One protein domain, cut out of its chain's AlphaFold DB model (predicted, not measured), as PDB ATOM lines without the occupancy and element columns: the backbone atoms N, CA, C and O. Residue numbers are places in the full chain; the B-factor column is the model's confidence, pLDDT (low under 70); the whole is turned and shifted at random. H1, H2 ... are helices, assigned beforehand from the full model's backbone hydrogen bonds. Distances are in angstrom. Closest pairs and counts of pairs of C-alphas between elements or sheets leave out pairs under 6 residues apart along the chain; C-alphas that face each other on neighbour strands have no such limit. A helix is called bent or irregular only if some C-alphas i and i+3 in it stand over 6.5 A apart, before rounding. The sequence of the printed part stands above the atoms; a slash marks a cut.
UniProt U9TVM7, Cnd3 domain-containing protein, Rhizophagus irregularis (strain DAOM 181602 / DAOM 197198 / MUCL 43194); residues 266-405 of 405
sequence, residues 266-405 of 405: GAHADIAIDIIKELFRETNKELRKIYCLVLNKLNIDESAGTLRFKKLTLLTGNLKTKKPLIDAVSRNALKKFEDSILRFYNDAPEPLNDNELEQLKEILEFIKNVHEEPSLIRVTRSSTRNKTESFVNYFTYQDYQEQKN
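What this domain is: This is residues 266 to 405 of the 405 residues of the protein "Cnd3 domain-containing protein" of Rhizophagus irregularis (strain DAOM 181602 / DAOM 197198 / MUCL 43194) (UniProt U9TVM7). Four helices, H1 to H4, form an up-and-down bundle made of two helical hairpins side by side, H1 with H2 and H3 with H4; H5 packs on H3, which lies nearest the middle. A long unnamed stretch, residues 370 to 386, then leads to two short helices, H6 and H7, and residues 378 to 387 stick out. The printed part has 140 residues with seven named helices, H1 to H7 in chain order, and no named strand; its class is all helix. It is compact, with a radius of gyration of the C-alphas of 14.6 A, and rounded, spanning 37 by 34 by 31 A.

How they stand to each other: H1, residues 268 to 281, and H2, residues 285 to 295, form a hairpin at a shallow tilt of 13 degrees; their closest C-alphas, of Leu 279 and Arg 288, are 5.9 A apart. H3, residues 302 to 322, is the hub and touches H1, running the same way at a shallow tilt of 11 degrees; the closest C-alphas, of Ile 273 and Leu 312, are 5.9 A apart. H4, residues 328 to 344, forms a hairpin with H3, opposite ways at 35.4 degrees, only just a steep tilt; the closest C-alphas are those of Phe 309 and Ile 341, 6.6 A apart. H4 also touches H2, where the C-alphas of Lys 289 and Ser 330 come closest, at 4.9 A. H1 and H4 are apart, as are H2 and H3. H5, residues 354 to 369, touches H3, with the C-alphas of Leu 307 and Glu 356 closest at 7.0 A. H6, residues 387 to 392, is close to but not clearly touching H3, the closest C-alphas being those of Gly 317 and Val 392 at 5.5 A. H7, residues 397 to 402, is close to but not clearly touching H5, with the C-alphas of Leu 364 and Tyr 397 closest at 7.6 A. Every O i to N i+4 pair is within hydrogen-bond range in H1, H2 and H7, against 13 of 17 in H3, 11 of 13 in H4, 10 of 12 in H5 and 1 of 2 in H6.

Where its parts are: H1 begins at C-alpha 268, (188.956, 177.695, 106.311), and is 20.2 A long; H2 is 15.7 A. H3, 28.3 A, is irregular, with C-alphas 303 and 306 8.9 A apart. H4 is 25.3 A. H5, 21.9 A, is irregular, with C-alphas 359 and 362 7.4 A apart. H6 is 9.2 A, and H7, 8.9 A, ends at C-alpha 402, (175.357, 164.119, 131.469).

The domain as a whole: The C-alphas farthest apart, of Glu 286 and Asn 405, are 41.1 A apart. The printed part has no cut, and the link from H5 to H6 is long. Mean pLDDT of the printed part is 78.0; residues 347 to 348 and 373 to 405 are under 70.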
ATOM      1  N   GLY A 266     194.565 174.666 107.574       92.62
ATOM      2  CA  GLY A 266     193.266 174.426 108.206       92.62
ATOM      3  C   GLY A 266     192.385 175.666 108.418       92.62
ATOM      4  O   GLY A 266     191.302 175.538 108.991       92.62
ATOM      5  N   ALA A 267     192.817 176.862 108.003       93.44
ATOM      6  CA  ALA A 267     192.180 178.124 108.395       93.44
ATOM      7  C   ALA A 267     190.728 178.299 107.904       93.44
ATOM      8  O   ALA A 267     189.915 178.954 108.555       93.44
ATOM      9  N   HIS A 268     190.343 177.666 106.792       95.81
ATOM     10  CA  HIS A 268     188.956 177.695 106.311       95.81
ATOM     11  C   HIS A 268     187.954 177.040 107.273       95.81
ATOM     12  O   HIS A 268     186.760 177.346 107.214       95.81
ATOM     13  N   ALA A 269     188.404 176.174 108.184       96.38
ATOM     14  CA  ALA A 269     187.532 175.641 109.221       96.38
ATOM     15  C   ALA A 269     187.110 176.722 110.235       96.38
ATOM     16  O   ALA A 269     185.983 176.666 110.728       96.38
ATOM     17  N   ASP A 270     187.939 177.741 110.487       95.75
ATOM     18  CA  ASP A 270     187.553 178.887 111.324       95.75
ATOM     19  C   ASP A 270     186.508 179.763 110.616       95.75
ATOM     20  O   ASP A 270     185.507 180.149 111.221       95.75
ATOM     21  N   ILE A 271     186.652 179.957 109.299       97.56
ATOM     22  CA  ILE A 271     185.630 180.623 108.473       97.56
ATOM     23  C   ILE A 271     184.298 179.867 108.532       97.56
ATOM     24  O   ILE A 271     183.241 180.476 108.696       97.56
ATOM     25  N   ALA A 272     184.326 178.533 108.450       98.00
ATOM     26  CA  ALA A 272     183.121 177.720 108.591       98.00
ATOM     27  C   ALA A 272     182.471 177.870 109.975       98.00
ATOM     28  O   ALA A 272     181.247 177.985 110.060       98.00
ATOM     29  N   ILE A 273     183.268 177.897 111.048       97.50
ATOM     30  CA  ILE A 273     182.783 178.131 112.416       97.50
ATOM     31  C   ILE A 273     182.036 179.467 112.486       97.50
ATOM     32  O   ILE A 273     180.913 179.514 112.995       97.50
ATOM     33  N   ASP A 274     182.620 180.535 111.948       97.50
ATOM     34  CA  ASP A 274     182.026 181.869 112.004       97.50
ATOM     35  C   ASP A 274     180.789 182.004 111.105       97.50
ATOM     36  O   ASP A 274     179.785 182.569 111.539       97.50
ATOM     37  N   ILE A 275     180.769 181.374 109.924       98.19
ATOM     38  CA  ILE A 275     179.555 181.273 109.094       98.19
ATOM     39  C   ILE A 275     178.429 180.547 109.842       98.19
ATOM     40  O   ILE A 275     177.268 180.956 109.764       98.19
ATOM     41  N   ILE A 276     178.731 179.477 110.586       97.75
ATOM     42  CA  ILE A 276     177.701 178.776 111.364       97.75
ATOM     43  C   ILE A 276     177.205 179.644 112.525       97.75
ATOM     44  O   ILE A 276     176.002 179.654 112.792       97.75
ATOM     45  N   LYS A 277     178.075 180.416 113.189       96.19
ATOM     46  CA  LYS A 277     177.634 181.404 114.191       96.19
ATOM     47  C   LYS A 277     176.688 182.436 113.575       96.19
ATOM     48  O   LYS A 277     175.664 182.739 114.186       96.19
ATOM     49  N   GLU A 278     176.964 182.912 112.362       96.19
ATOM     50  CA  GLU A 278     176.047 183.807 111.646       96.19
ATOM     51  C   GLU A 278     174.729 183.121 111.262       96.19
ATOM     52  O   GLU A 278     173.665 183.722 111.388       96.19
ATOM     53  N   LEU A 279     174.732 181.825 110.931       96.00
ATOM     54  CA  LEU A 279     173.503 181.053 110.690       96.00
ATOM     55  C   LEU A 279     172.551 180.969 111.896       96.00
ATOM     56  O   LEU A 279     171.349 180.746 111.691       96.00
ATOM     57  N   PHE A 280     173.064 181.101 113.125       94.50
ATOM     58  CA  PHE A 280     172.250 181.192 114.345       94.50
ATOM     59  C   PHE A 280     171.628 182.581 114.542       94.50
ATOM     60  O   PHE A 280     170.571 182.687 115.172       94.50
ATOM     61  N   ARG A 281     172.295 183.627 114.044       93.12
ATOM     62  CA  ARG A 281     171.889 185.035 114.175       93.12
ATOM     63  C   ARG A 281     170.927 185.449 113.065       93.12
ATOM     64  O   ARG A 281     169.954 186.151 113.324       93.12
ATOM     65  N   GLU A 282     171.180 184.985 111.847       93.69
ATOM     66  CA  GLU A 282     170.396 185.322 110.670       93.69
ATOM     67  C   GLU A 282     168.990 184.707 110.726       93.69
ATOM     68  O   GLU A 282     168.802 183.518 110.992       93.69
ATOM     69  N   THR A 283     167.990 185.522 110.403       91.50
ATOM     70  CA  THR A 283     166.567 185.146 110.383       91.50
ATOM     71  C   THR A 283     166.015 185.042 108.962       91.50
ATOM     72  O   THR A 283     165.041 184.327 108.713       91.50
ATOM     73  N   ASN A 284     166.646 185.705 107.991       92.25
ATOM     74  CA  ASN A 284     166.246 185.681 106.597       92.25
ATOM     75  C   ASN A 284     166.568 184.329 105.949       92.25
ATOM     76  O   ASN A 284     167.722 183.940 105.778       92.25
ATOM     77  N   LYS A 285     165.523 183.631 105.508       92.88
ATOM     78  CA  LYS A 285     165.620 182.303 104.897       92.88
ATOM     79  C   LYS A 285     166.548 182.234 103.673       92.88
ATOM     80  O   LYS A 285     167.280 181.258 103.540       92.88
ATOM     81  N   GLU A 286     166.523 183.231 102.788       91.94
ATOM     82  CA  GLU A 286     167.354 183.216 101.577       91.94
ATOM     83  C   GLU A 286     168.833 183.462 101.905       91.94
ATOM     84  O   GLU A 286     169.699 182.799 101.338       91.94
ATOM     85  N   LEU A 287     169.132 184.330 102.878       93.62
ATOM     86  CA  LEU A 287     170.505 184.542 103.353       93.62
ATOM     87  C   LEU A 287     171.048 183.298 104.077       93.62
ATOM     88  O   LEU A 287     172.146 182.835 103.766       93.62
ATOM     89  N   ARG A 288     170.246 182.658 104.943       95.88
ATOM     90  CA  ARG A 288     170.615 181.372 105.577       95.88
ATOM     91  C   ARG A 288     170.918 180.284 104.548       95.88
ATOM     92  O   ARG A 288     171.871 179.521 104.706       95.88
ATOM     93  N   LYS A 289     170.131 180.222 103.472       96.31
ATOM     94  CA  LYS A 289     170.379 179.304 102.357       96.31
ATOM     95  C   LYS A 289     171.731 179.572 101.699       96.31
ATOM     96  O   LYS A 289     172.460 178.619 101.439       96.31
ATOM     97  N   ILE A 290     172.083 180.836 101.462       96.00
ATOM     98  CA  ILE A 290     173.386 181.214 100.896       96.00
ATOM     99  C   ILE A 290     174.525 180.751 101.809       96.00
ATOM    100  O   ILE A 290     175.408 180.047 101.326       96.00
ATOM    101  N   TYR A 291     174.478 181.032 103.115       97.75
ATOM    102  CA  TYR A 291     175.504 180.562 104.058       97.75
ATOM    103  C   TYR A 291     175.699 179.040 104.007       97.75
ATOM    104  O   TYR A 291     176.828 178.561 103.914       97.75
ATOM    105  N   CYS A 292     174.609 178.262 103.964       97.94
ATOM    106  CA  CYS A 292     174.691 176.802 103.832       97.94
ATOM    107  C   CYS A 292     175.378 176.358 102.527       97.94
ATOM    108  O   CYS A 292     176.089 175.349 102.500       97.94
ATOM    109  N   LEU A 293     175.168 177.092 101.430       97.69
ATOM    110  CA  LEU A 293     175.836 176.825 100.154       97.69
ATOM    111  C   LEU A 293     177.323 177.195 100.205       97.69
ATOM    112  O   LEU A 293     178.133 176.438  99.672       97.69
ATOM    113  N   VAL A 294     177.679 178.303 100.864       98.06
ATOM    114  CA  VAL A 294     179.072 178.744 101.046       98.06
ATOM    115  C   VAL A 294     179.873 177.733 101.866       98.06
ATOM    116  O   VAL A 294     180.987 177.405 101.472       98.06
ATOM    117  N   LEU A 295     179.298 177.146 102.924       98.00
ATOM    118  CA  LEU A 295     179.964 176.099 103.721       98.00
ATOM    119  C   LEU A 295     180.499 174.944 102.860       98.00
ATOM    120  O   LEU A 295     181.588 174.437 103.091       98.00
ATOM    121  N   ASN A 296     179.762 174.564 101.814       97.00
ATOM    122  CA  ASN A 296     180.140 173.483 100.900       97.00
ATOM    123  C   ASN A 296     181.183 173.891  99.839       97.00
ATOM    124  O   ASN A 296     181.495 173.087  98.956       97.00
ATOM    125  N   LYS A 297     181.653 175.141  99.858       96.75
ATOM    126  CA  LYS A 297     182.687 175.679  98.963       96.75
ATOM    127  C   LYS A 297     184.033 175.871  99.658       96.75
ATOM    128  O   LYS A 297     185.015 176.093  98.963       96.75
ATOM    129  N   LEU A 298     184.068 175.805 100.987       96.56
ATOM    130  CA  LEU A 298     185.293 175.949 101.764       96.56
ATOM    131  C   LEU A 298     186.187 174.717 101.584       96.56
ATOM    132  O   LEU A 298     185.709 173.583 101.645       96.56
ATOM    133  N   ASN A 299     187.487 174.948 101.402       92.81
ATOM    134  CA  ASN A 299     188.484 173.878 101.367       92.81
ATOM    135  C   ASN A 299     188.792 173.450 102.808       92.81
ATOM    136  O   ASN A 299     189.549 174.134 103.489       92.81
ATOM    137  N   ILE A 300     188.166 172.370 103.280       94.19
ATOM    138  CA  ILE A 300     188.396 171.798 104.613       94.19
ATOM    139  C   ILE A 300     188.878 170.357 104.444       94.19
ATOM    140  O   ILE A 300     188.172 169.525 103.871       94.19
ATOM    141  N   ASP A 301     190.066 170.076 104.969       92.62
ATOM    142  CA  ASP A 301     190.703 168.762 104.977       92.62
ATOM    143  C   ASP A 301     191.284 168.434 106.368       92.62
ATOM    144  O   ASP A 301     191.041 169.156 107.339       92.62
ATOM    145  N   GLU A 302     192.050 167.344 106.471       92.00
ATOM    146  CA  GLU A 302     192.672 166.861 107.713       92.00
ATOM    147  C   GLU A 302     193.505 167.929 108.447       92.00
ATOM    148  O   GLU A 302     193.617 167.880 109.674       92.00
ATOM    149  N   SER A 303     194.028 168.931 107.732       92.50
ATOM    150  CA  SER A 303     194.823 170.018 108.315       92.50
ATOM    151  C   SER A 303     194.028 170.935 109.251       92.50
ATOM    152  O   SER A 303     194.625 171.645 110.061       92.50
ATOM    153  N   ALA A 304     192.689 170.902 109.208       92.75
ATOM    154  CA  ALA A 304     191.840 171.619 110.160       92.75
ATOM    155  C   ALA A 304     192.074 171.169 111.614       92.75
ATOM    156  O   ALA A 304     191.955 171.974 112.543       92.75
ATOM    157  N   GLY A 305     192.441 169.899 111.806       90.88
ATOM    158  CA  GLY A 305     192.711 169.306 113.108       90.88
ATOM    159  C   GLY A 305     191.457 168.993 113.933       90.88
ATOM    160  O   GLY A 305     190.370 169.551 113.749       90.88
ATOM    161  N   THR A 306     191.626 168.089 114.900       89.00
ATOM    162  CA  THR A 306     190.540 167.503 115.704       89.00
ATOM    163  C   THR A 306     189.671 168.548 116.401       89.00
ATOM    164  O   THR A 306     188.446 168.444 116.391       89.00
ATOM    165  N   LEU A 307     190.284 169.588 116.974       89.25
ATOM    166  CA  LEU A 307     189.561 170.613 117.725       89.25
ATOM    167  C   LEU A 307     188.552 171.367 116.849       89.25
ATOM    168  O   LEU A 307     187.404 171.557 117.251       89.25
ATOM    169  N   ARG A 308     188.960 171.792 115.646       92.88
ATOM    170  CA  ARG A 308     188.080 172.525 114.725       92.88
ATOM    171  C   ARG A 308     186.953 171.632 114.220       92.88
ATOM    172  O   ARG A 308     185.805 172.070 114.199       92.88
ATOM    173  N   PHE A 309     187.237 170.365 113.919       92.06
ATOM    174  CA  PHE A 309     186.196 169.400 113.559       92.06
ATOM    175  C   PHE A 309     185.167 169.195 114.675       92.06
ATOM    176  O   PHE A 309     183.960 169.203 114.400       92.06
ATOM    177  N   LYS A 310     185.611 169.084 115.937       89.31
ATOM    178  CA  LYS A 310     184.720 168.980 117.104       89.31
ATOM    179  C   LYS A 310     183.854 170.237 117.252       89.31
ATOM    180  O   LYS A 310     182.638 170.121 117.399       89.31
ATOM    181  N   LYS A 311     184.441 171.435 117.117       91.75
ATOM    182  CA  LYS A 311     183.713 172.722 117.121       91.75
ATOM    183  C   LYS A 311     182.643 172.785 116.029       91.75
ATOM    184  O   LYS A 311     181.500 173.140 116.316       91.75
ATOM    185  N   LEU A 312     182.992 172.410 114.799       94.06
ATOM    186  CA  LEU A 312     182.063 172.382 113.670       94.06
ATOM    187  C   LEU A 312     180.912 171.402 113.914       94.06
ATOM    188  O   LEU A 312     179.756 171.777 113.750       94.06
ATOM    189  N   THR A 313     181.219 170.190 114.376       91.00
ATOM    190  CA  THR A 313     180.222 169.139 114.644       91.00
ATOM    191  C   THR A 313     179.240 169.569 115.739       91.00
ATOM    192  O   THR A 313     178.027 169.407 115.597       91.00
ATOM    193  N   LEU A 314     179.756 170.181 116.810       89.25
ATOM    194  CA  LEU A 314     178.950 170.743 117.891       89.25
ATOM    195  C   LEU A 314     178.012 171.847 117.373       89.25
ATOM    196  O   LEU A 314     176.815 171.847 117.674       89.25
ATOM    197  N   LEU A 315     178.537 172.782 116.581       93.38
ATOM    198  CA  LEU A 315     177.767 173.901 116.044       93.38
ATOM    199  C   LEU A 315     176.681 173.445 115.059       93.38
ATOM    200  O   LEU A 315     175.535 173.873 115.191       93.38
ATOM    201  N   THR A 316     176.993 172.557 114.109       93.31
ATOM    202  CA  THR A 316     176.006 172.068 113.131       93.31
ATOM    203  C   THR A 316     174.904 171.238 113.792       93.31
ATOM    204  O   THR A 316     173.727 171.409 113.463       93.31
ATOM    205  N   GLY A 317     175.257 170.402 114.778       88.44
ATOM    206  CA  GLY A 317     174.295 169.620 115.553       88.44
ATOM    207  C   GLY A 317     173.304 170.503 116.314       88.44
ATOM    208  O   GLY A 317     172.090 170.328 116.187       88.44
ATOM    209  N   ASN A 318     173.803 171.515 117.032       89.38
ATOM    210  CA  ASN A 318     172.958 172.449 117.784       89.38
ATOM    211  C   ASN A 318     172.176 173.420 116.881       89.38
ATOM    212  O   ASN A 318     171.105 173.890 117.266       89.38
ATOM    213  N   LEU A 319     172.657 173.705 115.665       91.62
ATOM    214  CA  LEU A 319     171.927 174.545 114.711       91.62
ATOM    215  C   LEU A 319     170.594 173.898 114.323       91.62
ATOM    216  O   LEU A 319     169.565 174.571 114.288       91.62
ATOM    217  N   LYS A 320     170.583 172.582 114.090       88.25
ATOM    218  CA  LYS A 320     169.366 171.841 113.721       88.25
ATOM    219  C   LYS A 320     168.297 171.850 114.806       88.25
ATOM    220  O   LYS A 320     167.116 171.837 114.468       88.25
ATOM    221  N   THR A 321     168.704 171.826 116.073       85.88
ATOM    222  CA  THR A 321     167.786 171.766 117.214       85.88
ATOM    223  C   THR A 321     167.298 173.154 117.606       85.88
ATOM    224  O   THR A 321     166.093 173.356 117.722       85.88
ATOM    225  N   LYS A 322     168.205 174.127 117.747       87.38
ATOM    226  CA  LYS A 322     167.865 175.465 118.253       87.38
ATOM    227  C   LYS A 322     167.330 176.424 117.192       87.38
ATOM    228  O   LYS A 322     166.476 177.251 117.498       87.38
ATOM    229  N   LYS A 323     167.841 176.351 115.961       89.25
ATOM    230  CA  LYS A 323     167.490 177.254 114.850       89.25
ATOM    231  C   LYS A 323     167.326 176.447 113.556       89.25
ATOM    232  O   LYS A 323     168.139 176.576 112.637       89.25
ATOM    233  N   PRO A 324     166.291 175.600 113.441       90.19
ATOM    234  CA  PRO A 324     166.138 174.707 112.297       90.19
ATOM    235  C   PRO A 324     166.075 175.460 110.957       90.19
ATOM    236  O   PRO A 324     165.550 176.571 110.848       90.19
ATOM    237  N   LEU A 325     166.615 174.836 109.908       92.75
ATOM    238  CA  LEU A 325     166.519 175.325 108.531       92.75
ATOM    239  C   LEU A 325     165.177 174.894 107.920       92.75
ATOM    240  O   LEU A 325     164.799 173.725 108.000       92.75
ATOM    241  N   ILE A 326     164.462 175.835 107.300       88.88
ATOM    242  CA  ILE A 326     163.072 175.627 106.860       88.88
ATOM    243  C   ILE A 326     163.006 174.883 105.518       88.88
ATOM    244  O   ILE A 326     162.232 173.937 105.364       88.88
ATOM    245  N   ASP A 327     163.786 175.299 104.518       92.31
ATOM    246  CA  ASP A 327     163.736 174.694 103.186       92.31
ATOM    247  C   ASP A 327     164.624 173.453 103.038       92.31
ATOM    248  O   ASP A 327     165.576 173.215 103.782       92.31
ATOM    249  N   ALA A 328     164.290 172.630 102.044       94.12
ATOM    250  CA  ALA A 328     165.032 171.413 101.743       94.12
ATOM    251  C   ALA A 328     166.442 171.689 101.199       94.12
ATOM    252  O   ALA A 328     167.341 170.901 101.471       94.12
ATOM    253  N   VAL A 329     166.656 172.790 100.466       95.00
ATOM    254  CA  VAL A 329     167.961 173.094  99.859       95.00
ATOM    255  C   VAL A 329     168.986 173.381 100.952       95.00
ATOM    256  O   VAL A 329     170.029 172.734 100.983       95.00
ATOM    257  N   SER A 330     168.650 174.261 101.895       96.25
ATOM    258  CA  SER A 330     169.487 174.586 103.052       96.25
ATOM    259  C   SER A 330     169.768 173.354 103.912       96.25
ATOM    260  O   SER A 330     170.920 173.084 104.244       96.25
ATOM    261  N   ARG A 331     168.740 172.548 104.224       96.19
ATOM    262  CA  ARG A 331     168.909 171.309 105.009       96.19
ATOM    263  C   ARG A 331     169.823 170.297 104.319       96.19
ATOM    264  O   ARG A 331     170.679 169.713 104.975       96.19
ATOM    265  N   ASN A 332     169.659 170.099 103.013       97.06
ATOM    266  CA  ASN A 332     170.486 169.172 102.243       97.06
ATOM    267  C   ASN A 332     171.932 169.670 102.126       97.06
ATOM    268  O   ASN A 332     172.856 168.866 102.217       97.06
ATOM    269  N   ALA A 333     172.135 170.981 101.958       97.06
ATOM    270  CA  ALA A 333     173.462 171.587 101.932       97.06
ATOM    271  C   ALA A 333     174.174 171.453 103.289       97.06
ATOM    272  O   ALA A 333     175.319 171.010 103.323       97.06
ATOM    273  N   LEU A 334     173.493 171.745 104.405       96.94
ATOM    274  CA  LEU A 334     174.061 171.552 105.742       96.94
ATOM    275  C   LEU A 334     174.397 170.077 105.998       96.94
ATOM    276  O   LEU A 334     175.493 169.774 106.453       96.94
ATOM    277  N   LYS A 335     173.495 169.157 105.635       95.44
ATOM    278  CA  LYS A 335     173.742 167.717 105.772       95.44
ATOM    279  C   LYS A 335     174.965 167.268 104.975       95.44
ATOM    280  O   LYS A 335     175.790 166.530 105.493       95.44
ATOM    281  N   LYS A 336     175.111 167.734 103.731       96.25
ATOM    282  CA  LYS A 336     176.285 167.425 102.904       96.25
ATOM    283  C   LYS A 336     177.584 167.905 103.561       96.25
ATOM    284  O   LYS A 336     178.579 167.186 103.522       96.25
ATOM    285  N   PHE A 337     177.564 169.093 104.162       96.69
ATOM    286  CA  PHE A 337     178.707 169.650 104.879       96.69
ATOM    287  C   PHE A 337     179.054 168.829 106.135       96.69
ATOM    288  O   PHE A 337     180.208 168.459 106.340       96.69
ATOM    289  N   GLU A 338     178.060 168.439 106.930       93.69
ATOM    290  CA  GLU A 338     178.268 167.542 108.075       93.69
ATOM    291  C   GLU A 338     178.820 166.182 107.648       93.69
ATOM    292  O   GLU A 338     179.794 165.709 108.224       93.69
ATOM    293  N   ASP A 339     178.247 165.583 106.602       91.81
ATOM    294  CA  ASP A 339     178.712 164.311 106.050       91.81
ATOM    295  C   ASP A 339     180.163 164.414 105.542       91.81
ATOM    296  O   ASP A 339     180.858 163.401 105.508       91.81
ATOM    297  N   SER A 340     180.641 165.602 105.135       92.88
ATOM    298  CA  SER A 340     182.059 165.808 104.808       92.88
ATOM    299  C   SER A 340     182.957 165.918 106.037       92.88
ATOM    300  O   SER A 340     184.036 165.341 106.020       92.88
ATOM    301  N   ILE A 341     182.507 166.572 107.113       90.06
ATOM    302  CA  ILE A 341     183.264 166.664 108.371       90.06
ATOM    303  C   ILE A 341     183.375 165.289 109.028       90.06
ATOM    304  O   ILE A 341     184.440 164.904 109.503       90.06
ATOM    305  N   LEU A 342     182.281 164.521 109.023       86.50
ATOM    306  CA  LEU A 342     182.219 163.234 109.706       86.50
ATOM    307  C   LEU A 342     183.197 162.193 109.142       86.50
ATOM    308  O   LEU A 342     183.561 161.267 109.857       86.50
ATOM    309  N   ARG A 343     183.649 162.356 107.892       87.75
ATOM    310  CA  ARG A 343     184.639 161.469 107.254       87.75
ATOM    311  C   ARG A 343     186.019 161.530 107.896       87.75
ATOM    312  O   ARG A 343     186.796 160.607 107.695       87.75
ATOM    313  N   PHE A 344     186.320 162.601 108.629       85.06
ATOM    314  CA  PHE A 344     187.600 162.771 109.316       85.06
ATOM    315  C   PHE A 344     187.613 162.146 110.718       85.06
ATOM    316  O   PHE A 344     188.631 162.194 111.402       85.06
ATOM    317  N   TYR A 345     186.506 161.533 111.146       81.50
ATOM    318  CA  TYR A 345     186.474 160.670 112.323       81.50
ATOM    319  C   TYR A 345     186.548 159.200 111.897       81.50
ATOM    320  O   TYR A 345     185.953 158.819 110.893       81.50
ATOM    321  N   ASN A 346     187.244 158.369 112.682       72.88
ATOM    322  CA  ASN A 346     187.372 156.932 112.406       72.88
ATOM    323  C   ASN A 346     186.013 156.214 112.476       72.88
ATOM    324  O   ASN A 346     185.530 155.687 111.480       72.88
ATOM    325  N   ASP A 347     185.389 156.233 113.658       66.50
ATOM    326  CA  ASP A 347     184.076 155.624 113.907       66.50
ATOM    327  C   ASP A 347     183.086 156.642 114.480       66.50
ATOM    328  O   ASP A 347     181.958 156.745 114.006       66.50
ATOM    329  N   ALA A 348     183.506 157.407 115.491       66.25
ATOM    330  CA  ALA A 348     182.752 158.485 116.124       66.25
ATOM    331  C   ALA A 348     183.726 159.587 116.577       66.25
ATOM    332  O   ALA A 348     184.911 159.294 116.769       66.25
ATOM    333  N   PRO A 349     183.263 160.832 116.787       70.25
ATOM    334  CA  PRO A 349     184.105 161.838 117.410       70.25
ATOM    335  C   PRO A 349     184.414 161.415 118.849       70.25
ATOM    336  O   PRO A 349     183.511 161.067 119.612       70.25
ATOM    337  N   GLU A 350     185.693 161.433 119.215       72.62
ATOM    338  CA  GLU A 350     186.126 161.130 120.578       72.62
ATOM    339  C   GLU A 350     185.520 162.124 121.582       72.62
ATOM    340  O   GLU A 350     185.359 163.306 121.240       72.62
ATOM    341  N   PRO A 351     185.211 161.687 122.819       72.75
ATOM    342  CA  PRO A 351     184.744 162.591 123.863       72.75
ATOM    343  C   PRO A 351     185.746 163.731 124.093       72.75
ATOM    344  O   PRO A 351     186.950 163.588 123.864       72.75
ATOM    345  N   LEU A 352     185.230 164.886 124.513       75.81
ATOM    346  CA  LEU A 352     186.059 166.048 124.824       75.81
ATOM    347  C   LEU A 352     186.889 165.756 126.074       75.81
ATOM    348  O   LEU A 352     186.333 165.393 127.109       75.81
ATOM    349  N   ASN A 353     188.204 165.935 125.992       79.94
ATOM    350  CA  ASN A 353     189.045 165.954 127.188       79.94
ATOM    351  C   ASN A 353     188.958 167.321 127.899       79.94
ATOM    352  O   ASN A 353     188.468 168.296 127.327       79.94
ATOM    353  N   ASP A 354     189.459 167.414 129.134       78.06
ATOM    354  CA  ASP A 354     189.355 168.634 129.955       78.06
ATOM    355  C   ASP A 354     189.959 169.883 129.282       78.06
ATOM    356  O   ASP A 354     189.424 170.984 129.410       78.06
ATOM    357  N   ASN A 355     191.051 169.723 128.527       83.75
ATOM    358  CA  ASN A 355     191.696 170.824 127.807       83.75
ATOM    359  C   ASN A 355     190.862 171.272 126.596       83.75
ATOM    360  O   ASN A 355     190.619 172.460 126.400       83.75
ATOM    361  N   GLU A 356     190.368 170.328 125.797       80.25
ATOM    362  CA  GLU A 356     189.451 170.636 124.697       80.25
ATOM    363  C   GLU A 356     188.184 171.306 125.221       80.25
ATOM    364  O   GLU A 356     187.677 172.242 124.607       80.25
ATOM    365  N   LEU A 357     187.693 170.872 126.380       76.94
ATOM    366  CA  LEU A 357     186.519 171.460 126.988       76.94
ATOM    367  C   LEU A 357     186.740 172.929 127.359       76.94
ATOM    368  O   LEU A 357     185.879 173.763 127.073       76.94
ATOM    369  N   GLU A 358     187.900 173.255 127.935       81.56
ATOM    370  CA  GLU A 358     188.326 174.635 128.182       81.56
ATOM    371  C   GLU A 358     188.317 175.458 126.884       81.56
ATOM    372  O   GLU A 358     187.727 176.535 126.825       81.56
ATOM    373  N   GLN A 359     188.885 174.906 125.809       83.31
ATOM    374  CA  GLN A 359     188.984 175.559 124.499       83.31
ATOM    375  C   GLN A 359     187.644 175.685 123.754       83.31
ATOM    376  O   GLN A 359     187.539 176.443 122.781       83.31
ATOM    377  N   LEU A 360     186.619 174.936 124.168       85.69
ATOM    378  CA  LEU A 360     185.265 174.992 123.614       85.69
ATOM    379  C   LEU A 360     184.301 175.836 124.458       85.69
ATOM    380  O   LEU A 360     183.172 176.057 124.011       85.69
ATOM    381  N   LYS A 361     184.716 176.347 125.626       84.56
ATOM    382  CA  LYS A 361     183.847 177.114 126.537       84.56
ATOM    383  C   LYS A 361     183.101 178.251 125.852       84.56
ATOM    384  O   LYS A 361     181.888 178.340 126.006       84.56
ATOM    385  N   GLU A 362     183.792 179.068 125.060       86.81
ATOM    386  CA  GLU A 362     183.174 180.204 124.363       86.81
ATOM    387  C   GLU A 362     182.077 179.762 123.386       86.81
ATOM    388  O   GLU A 362     181.017 180.378 123.305       86.81
ATOM    389  N   ILE A 363     182.296 178.659 122.662       86.69
ATOM    390  CA  ILE A 363     181.304 178.105 121.731       86.69
ATOM    391  C   ILE A 363     180.125 177.506 122.497       86.69
ATOM    392  O   ILE A 363     178.976 177.687 122.097       86.69
ATOM    393  N   LEU A 364     180.386 176.813 123.605       84.19
ATOM    394  CA  LEU A 364     179.341 176.255 124.459       84.19
ATOM    395  C   LEU A 364     178.478 177.359 125.079       84.19
ATOM    396  O   LEU A 364     177.253 177.243 125.094       84.19
ATOM    397  N   GLU A 365     179.094 178.443 125.548       86.50
ATOM    398  CA  GLU A 365     178.396 179.614 126.074       86.50
ATOM    399  C   GLU A 365     177.597 180.331 124.982       86.50
ATOM    400  O   GLU A 365     176.418 180.636 125.181       86.50
ATOM    401  N   PHE A 366     178.186 180.509 123.797       88.75
ATOM    402  CA  PHE A 366     177.484 181.028 122.627       88.75
ATOM    403  C   PHE A 366     176.223 180.208 122.331       88.75
ATOM    404  O   PHE A 366     175.129 180.767 122.294       88.75
ATOM    405  N   ILE A 367     176.347 178.881 122.200       85.81
ATOM    406  CA  ILE A 367     175.215 177.983 121.934       85.81
ATOM    407  C   ILE A 367     174.176 178.077 123.050       85.81
ATOM    408  O   ILE A 367     172.978 178.106 122.765       85.81
ATOM    409  N   LYS A 368     174.596 178.128 124.319       84.00
ATOM    410  CA  LYS A 368     173.695 178.242 125.473       84.00
ATOM    411  C   LYS A 368     172.823 179.495 125.386       84.00
ATOM    412  O   LYS A 368     171.624 179.397 125.637       84.00
ATOM    413  N   ASN A 369     173.403 180.616 124.968       85.31
ATOM    414  CA  ASN A 369     172.723 181.907 124.874       85.31
ATOM    415  C   ASN A 369     171.807 182.040 123.642       85.31
ATOM    416  O   ASN A 369     171.024 182.984 123.565       85.31
ATOM    417  N   VAL A 370     171.842 181.096 122.693       83.56
ATOM    418  CA  VAL A 370     170.892 181.068 121.571       83.56
ATOM    419  C   VAL A 370     169.506 180.617 122.045       83.56
ATOM    420  O   VAL A 370     169.340 179.491 122.529       83.56
ATOM    421  N   HIS A 371     168.503 181.476 121.831       76.94
ATOM    422  CA  HIS A 371     167.087 181.159 122.027       76.94
ATOM    423  C   HIS A 371     166.587 180.127 121.007       76.94
ATOM    424  O   HIS A 371     166.827 180.263 119.804       76.94
ATOM    425  N   GLU A 372     165.861 179.122 121.496       74.25
ATOM    426  CA  GLU A 372     165.237 178.093 120.664       74.25
ATOM    427  C   GLU A 372     164.052 178.664 119.879       74.25
ATOM    428  O   GLU A 372     163.159 179.295 120.445       74.25
ATOM    429  N   GLU A 373     164.026 178.419 118.569       65.81
ATOM    430  CA  GLU A 373     162.847 178.659 117.739       65.81
ATOM    431  C   GLU A 373     162.076 177.351 117.527       65.81
ATOM    432  O   GLU A 373     162.673 176.342 117.137       65.81
ATOM    433  N   PRO A 374     160.747 177.335 117.746       50.78
ATOM    434  CA  PRO A 374     159.962 176.118 117.619       50.78
ATOM    435  C   PRO A 374     160.033 175.568 116.191       50.78
ATOM    436  O   PRO A 374     159.655 176.222 115.217       50.78
ATOM    437  N   SER A 375     160.482 174.318 116.064       46.72
ATOM    438  CA  SER A 375     160.479 173.600 114.795       46.72
ATOM    439  C   SER A 375     159.036 173.382 114.319       46.72
ATOM    440  O   SER A 375     158.308 172.564 114.882       46.72
ATOM    441  N   LEU A 376     158.621 174.047 113.236       45.62
ATOM    442  CA  LEU A 376     157.329 173.791 112.568       45.62
ATOM    443  C   LEU A 376     157.260 172.407 111.893       45.62
ATOM    444  O   LEU A 376     156.209 171.986 111.411       45.62
ATOM    445  N   ILE A 377     158.379 171.681 111.857       42.50
ATOM    446  CA  ILE A 377     158.475 170.339 111.297       42.50
ATOM    447  C   ILE A 377     158.348 169.348 112.454       42.50
ATOM    448  O   ILE A 377     159.297 169.137 113.207       42.50
ATOM    449  N   ARG A 378     157.183 168.693 112.575       32.56
ATOM    450  CA  ARG A 378     157.088 167.425 113.307       32.56
ATOM    451  C   ARG A 378     158.019 166.443 112.605       32.56
ATOM    452  O   ARG A 378     157.669 165.911 111.555       32.56
ATOM    453  N   VAL A 379     159.197 166.212 113.175       35.38
ATOM    454  CA  VAL A 379     159.994 165.036 112.836       35.38
ATOM    455  C   VAL A 379     159.141 163.838 113.241       35.38
ATOM    456  O   VAL A 379     159.014 163.509 114.421       35.38
ATOM    457  N   THR A 380     158.465 163.220 112.275       26.70
ATOM    458  CA  THR A 380     157.924 161.881 112.463       26.70
ATOM    459  C   THR A 380     159.118 161.001 112.796       26.70
ATOM    460  O   THR A 380     160.021 160.841 111.978       26.70
ATOM    461  N   ARG A 381     159.156 160.474 114.027       28.72
ATOM    462  CA  ARG A 381     160.102 159.430 114.433       28.72
ATOM    463  C   ARG A 381     159.881 158.227 113.514       28.72
ATOM    464  O   ARG A 381     159.053 157.369 113.801       28.72
ATOM    465  N   SER A 382     160.561 158.207 112.373       27.17
ATOM    466  CA  SER A 382     160.627 157.042 111.502       27.17
ATOM    467  C   SER A 382     161.635 156.080 112.125       27.17
ATOM    468  O   SER A 382     162.743 156.473 112.484       27.17
ATOM    469  N   SER A 383     161.238 154.824 112.306       28.47
ATOM    470  CA  SER A 383     161.980 153.783 113.028       28.47
ATOM    471  C   SER A 383     163.211 153.242 112.284       28.47
ATOM    472  O   SER A 383     163.644 152.122 112.542       28.47
ATOM    473  N   THR A 384     163.817 154.020 111.389       28.23
ATOM    474  CA  THR A 384     165.099 153.686 110.760       28.23
ATOM    475  C   THR A 384     166.171 154.619 111.306       28.23
ATOM    476  O   THR A 384     166.441 155.678 110.751       28.23
ATOM    477  N   ARG A 385     166.774 154.222 112.438       30.95
ATOM    478  CA  ARG A 385     167.984 154.854 112.984       30.95
ATOM    479  C   ARG A 385     169.103 154.736 111.947       30.95
ATOM    480  O   ARG A 385     169.783 153.715 111.874       30.95
ATOM    481  N   ASN A 386     169.285 155.770 111.136       30.55
ATOM    482  CA  ASN A 386     170.487 155.926 110.328       30.55
ATOM    483  C   ASN A 386     171.656 156.248 111.266       30.55
ATOM    484  O   ASN A 386     171.506 157.079 112.161       30.55
ATOM    485  N   LYS A 387     172.828 155.631 111.057       34.81
ATOM    486  CA  LYS A 387     174.045 155.896 111.856       34.81
ATOM    487  C   LYS A 387     174.355 157.403 111.974       34.81
ATOM    488  O   LYS A 387     174.773 157.870 113.025       34.81
ATOM    489  N   THR A 388     174.043 158.189 110.943       33.53
ATOM    490  CA  THR A 388     174.158 159.659 110.918       33.53
ATOM    491  C   THR A 388     173.258 160.399 111.916       33.53
ATOM    492  O   THR A 388     173.673 161.430 112.430       33.53
ATOM    493  N   GLU A 389     172.067 159.890 112.253       33.12
ATOM    494  CA  GLU A 389     171.220 160.483 113.307       33.12
ATOM    495  C   GLU A 389     171.708 160.125 114.715       33.12
ATOM    496  O   GLU A 389     171.522 160.918 115.634       33.12
ATOM    497  N   SER A 390     172.374 158.976 114.899       36.38
ATOM    498  CA  SER A 390     173.019 158.676 116.183       36.38
ATOM    499  C   SER A 390     174.238 159.558 116.441       36.38
ATOM    500  O   SER A 390     174.422 159.955 117.579       36.38
ATOM    501  N   PHE A 391     175.015 159.938 115.416       38.03
ATOM    502  CA  PHE A 391     176.218 160.776 115.582       38.03
ATOM    503  C   PHE A 391     175.926 162.213 116.035       38.03
ATOM    504  O   PHE A 391     176.679 162.771 116.828       38.03
ATOM    505  N   VAL A 392     174.806 162.794 115.589       40.66
ATOM    506  CA  VAL A 392     174.360 164.140 116.005       40.66
ATOM    507  C   VAL A 392     173.929 164.169 117.483       40.66
ATOM    508  O   VAL A 392     174.010 165.216 118.119       40.66
ATOM    509  N   ASN A 393     173.550 163.016 118.044       40.50
ATOM    510  CA  ASN A 393     173.188 162.843 119.457       40.50
ATOM    511  C   ASN A 393     174.382 162.516 120.374       40.50
ATOM    512  O   ASN A 393     174.156 162.116 121.503       40.50
ATOM    513  N   TYR A 394     175.636 162.591 119.910       42.78
ATOM    514  CA  TYR A 394     176.801 162.425 120.801       42.78
ATOM    515  C   TYR A 394     177.373 163.763 121.292       42.78
ATOM    516  O   TYR A 394     178.243 163.775 122.157       42.78
ATOM    517  N   PHE A 395     176.902 164.889 120.743       49.44
ATOM    518  CA  PHE A 395     177.413 166.232 121.038       49.44
ATOM    519  C   PHE A 395     176.286 167.261 121.135       49.44
ATOM    520  O   PHE A 395     176.422 168.403 120.688       49.44
ATOM    521  N   THR A 396     175.136 166.890 121.699       50.69
ATOM    522  CA  THR A 396     174.187 167.914 122.134       50.69
ATOM    523  C   THR A 396     174.660 168.500 123.465       50.69
ATOM    524  O   THR A 396     175.353 167.849 124.246       50.69
ATOM    525  N   TYR A 397     174.286 169.748 123.761       44.34
ATOM    526  CA  TYR A 397     174.564 170.335 125.080       44.34
ATOM    527  C   TYR A 397     174.018 169.459 126.231       44.34
ATOM    528  O   TYR A 397     174.550 169.508 127.335       44.34
ATOM    529  N   GLN A 398     172.979 168.652 125.978       42.19
ATOM    530  CA  GLN A 398     172.413 167.717 126.953       42.19
ATOM    531  C   GLN A 398     173.351 166.536 127.247       42.19
ATOM    532  O   GLN A 398     173.604 166.281 128.420       42.19
ATOM    533  N   ASP A 399     173.964 165.916 126.233       49.03
ATOM    534  CA  ASP A 399     174.950 164.834 126.432       49.03
ATOM    535  C   ASP A 399     176.198 165.335 127.191       49.03
ATOM    536  O   ASP A 399     176.804 164.616 127.984       49.03
ATOM    537  N   TYR A 400     176.551 166.617 127.014       49.78
ATOM    538  CA  TYR A 400     177.619 167.286 127.765       49.78
ATOM    539  C   TYR A 400     177.272 167.525 129.249       49.78
ATOM    540  O   TYR A 400     178.142 167.421 130.113       49.78
ATOM    541  N   GLN A 401     176.011 167.836 129.576       41.44
ATOM    542  CA  GLN A 401     175.578 167.940 130.977       41.44
ATOM    543  C   GLN A 401     175.590 166.572 131.674       41.44
ATOM    544  O   GLN A 401     175.877 166.510 132.868       41.44
ATOM    545  N   GLU A 402     175.318 165.489 130.941       44.25
ATOM    546  CA  GLU A 402     175.357 164.119 131.469       44.25
ATOM    547  C   GLU A 402     176.779 163.615 131.747       44.25
ATOM    548  O   GLU A 402     176.953 162.832 132.667       44.25
ATOM    549  N   GLN A 403     177.808 164.094 131.034       40.72
ATOM    550  CA  GLN A 403     179.214 163.749 131.317       40.72
ATOM    551  C   GLN A 403     179.805 164.474 132.542       40.72
ATOM    552  O   GLN A 403     180.879 164.105 133.013       40.72
ATOM    553  N   LYS A 404     179.143 165.532 133.032       37.91
ATOM    554  CA  LYS A 404     179.615 166.366 134.152       37.91
ATOM    555  C   LYS A 404     179.011 165.976 135.511       37.91
ATOM    556  O   LYS A 404     179.449 166.509 136.532       37.91
ATOM    557  N   ASN A 405     178.016 165.089 135.505       33.97
ATOM    558  CA  ASN A 405     177.410 164.453 136.679       33.97
ATOM    559  C   ASN A 405     177.838 162.988 136.744       33.97
ATOM    560  O   ASN A 405     177.819 162.440 137.868       33.97
TER     561      ASN A 405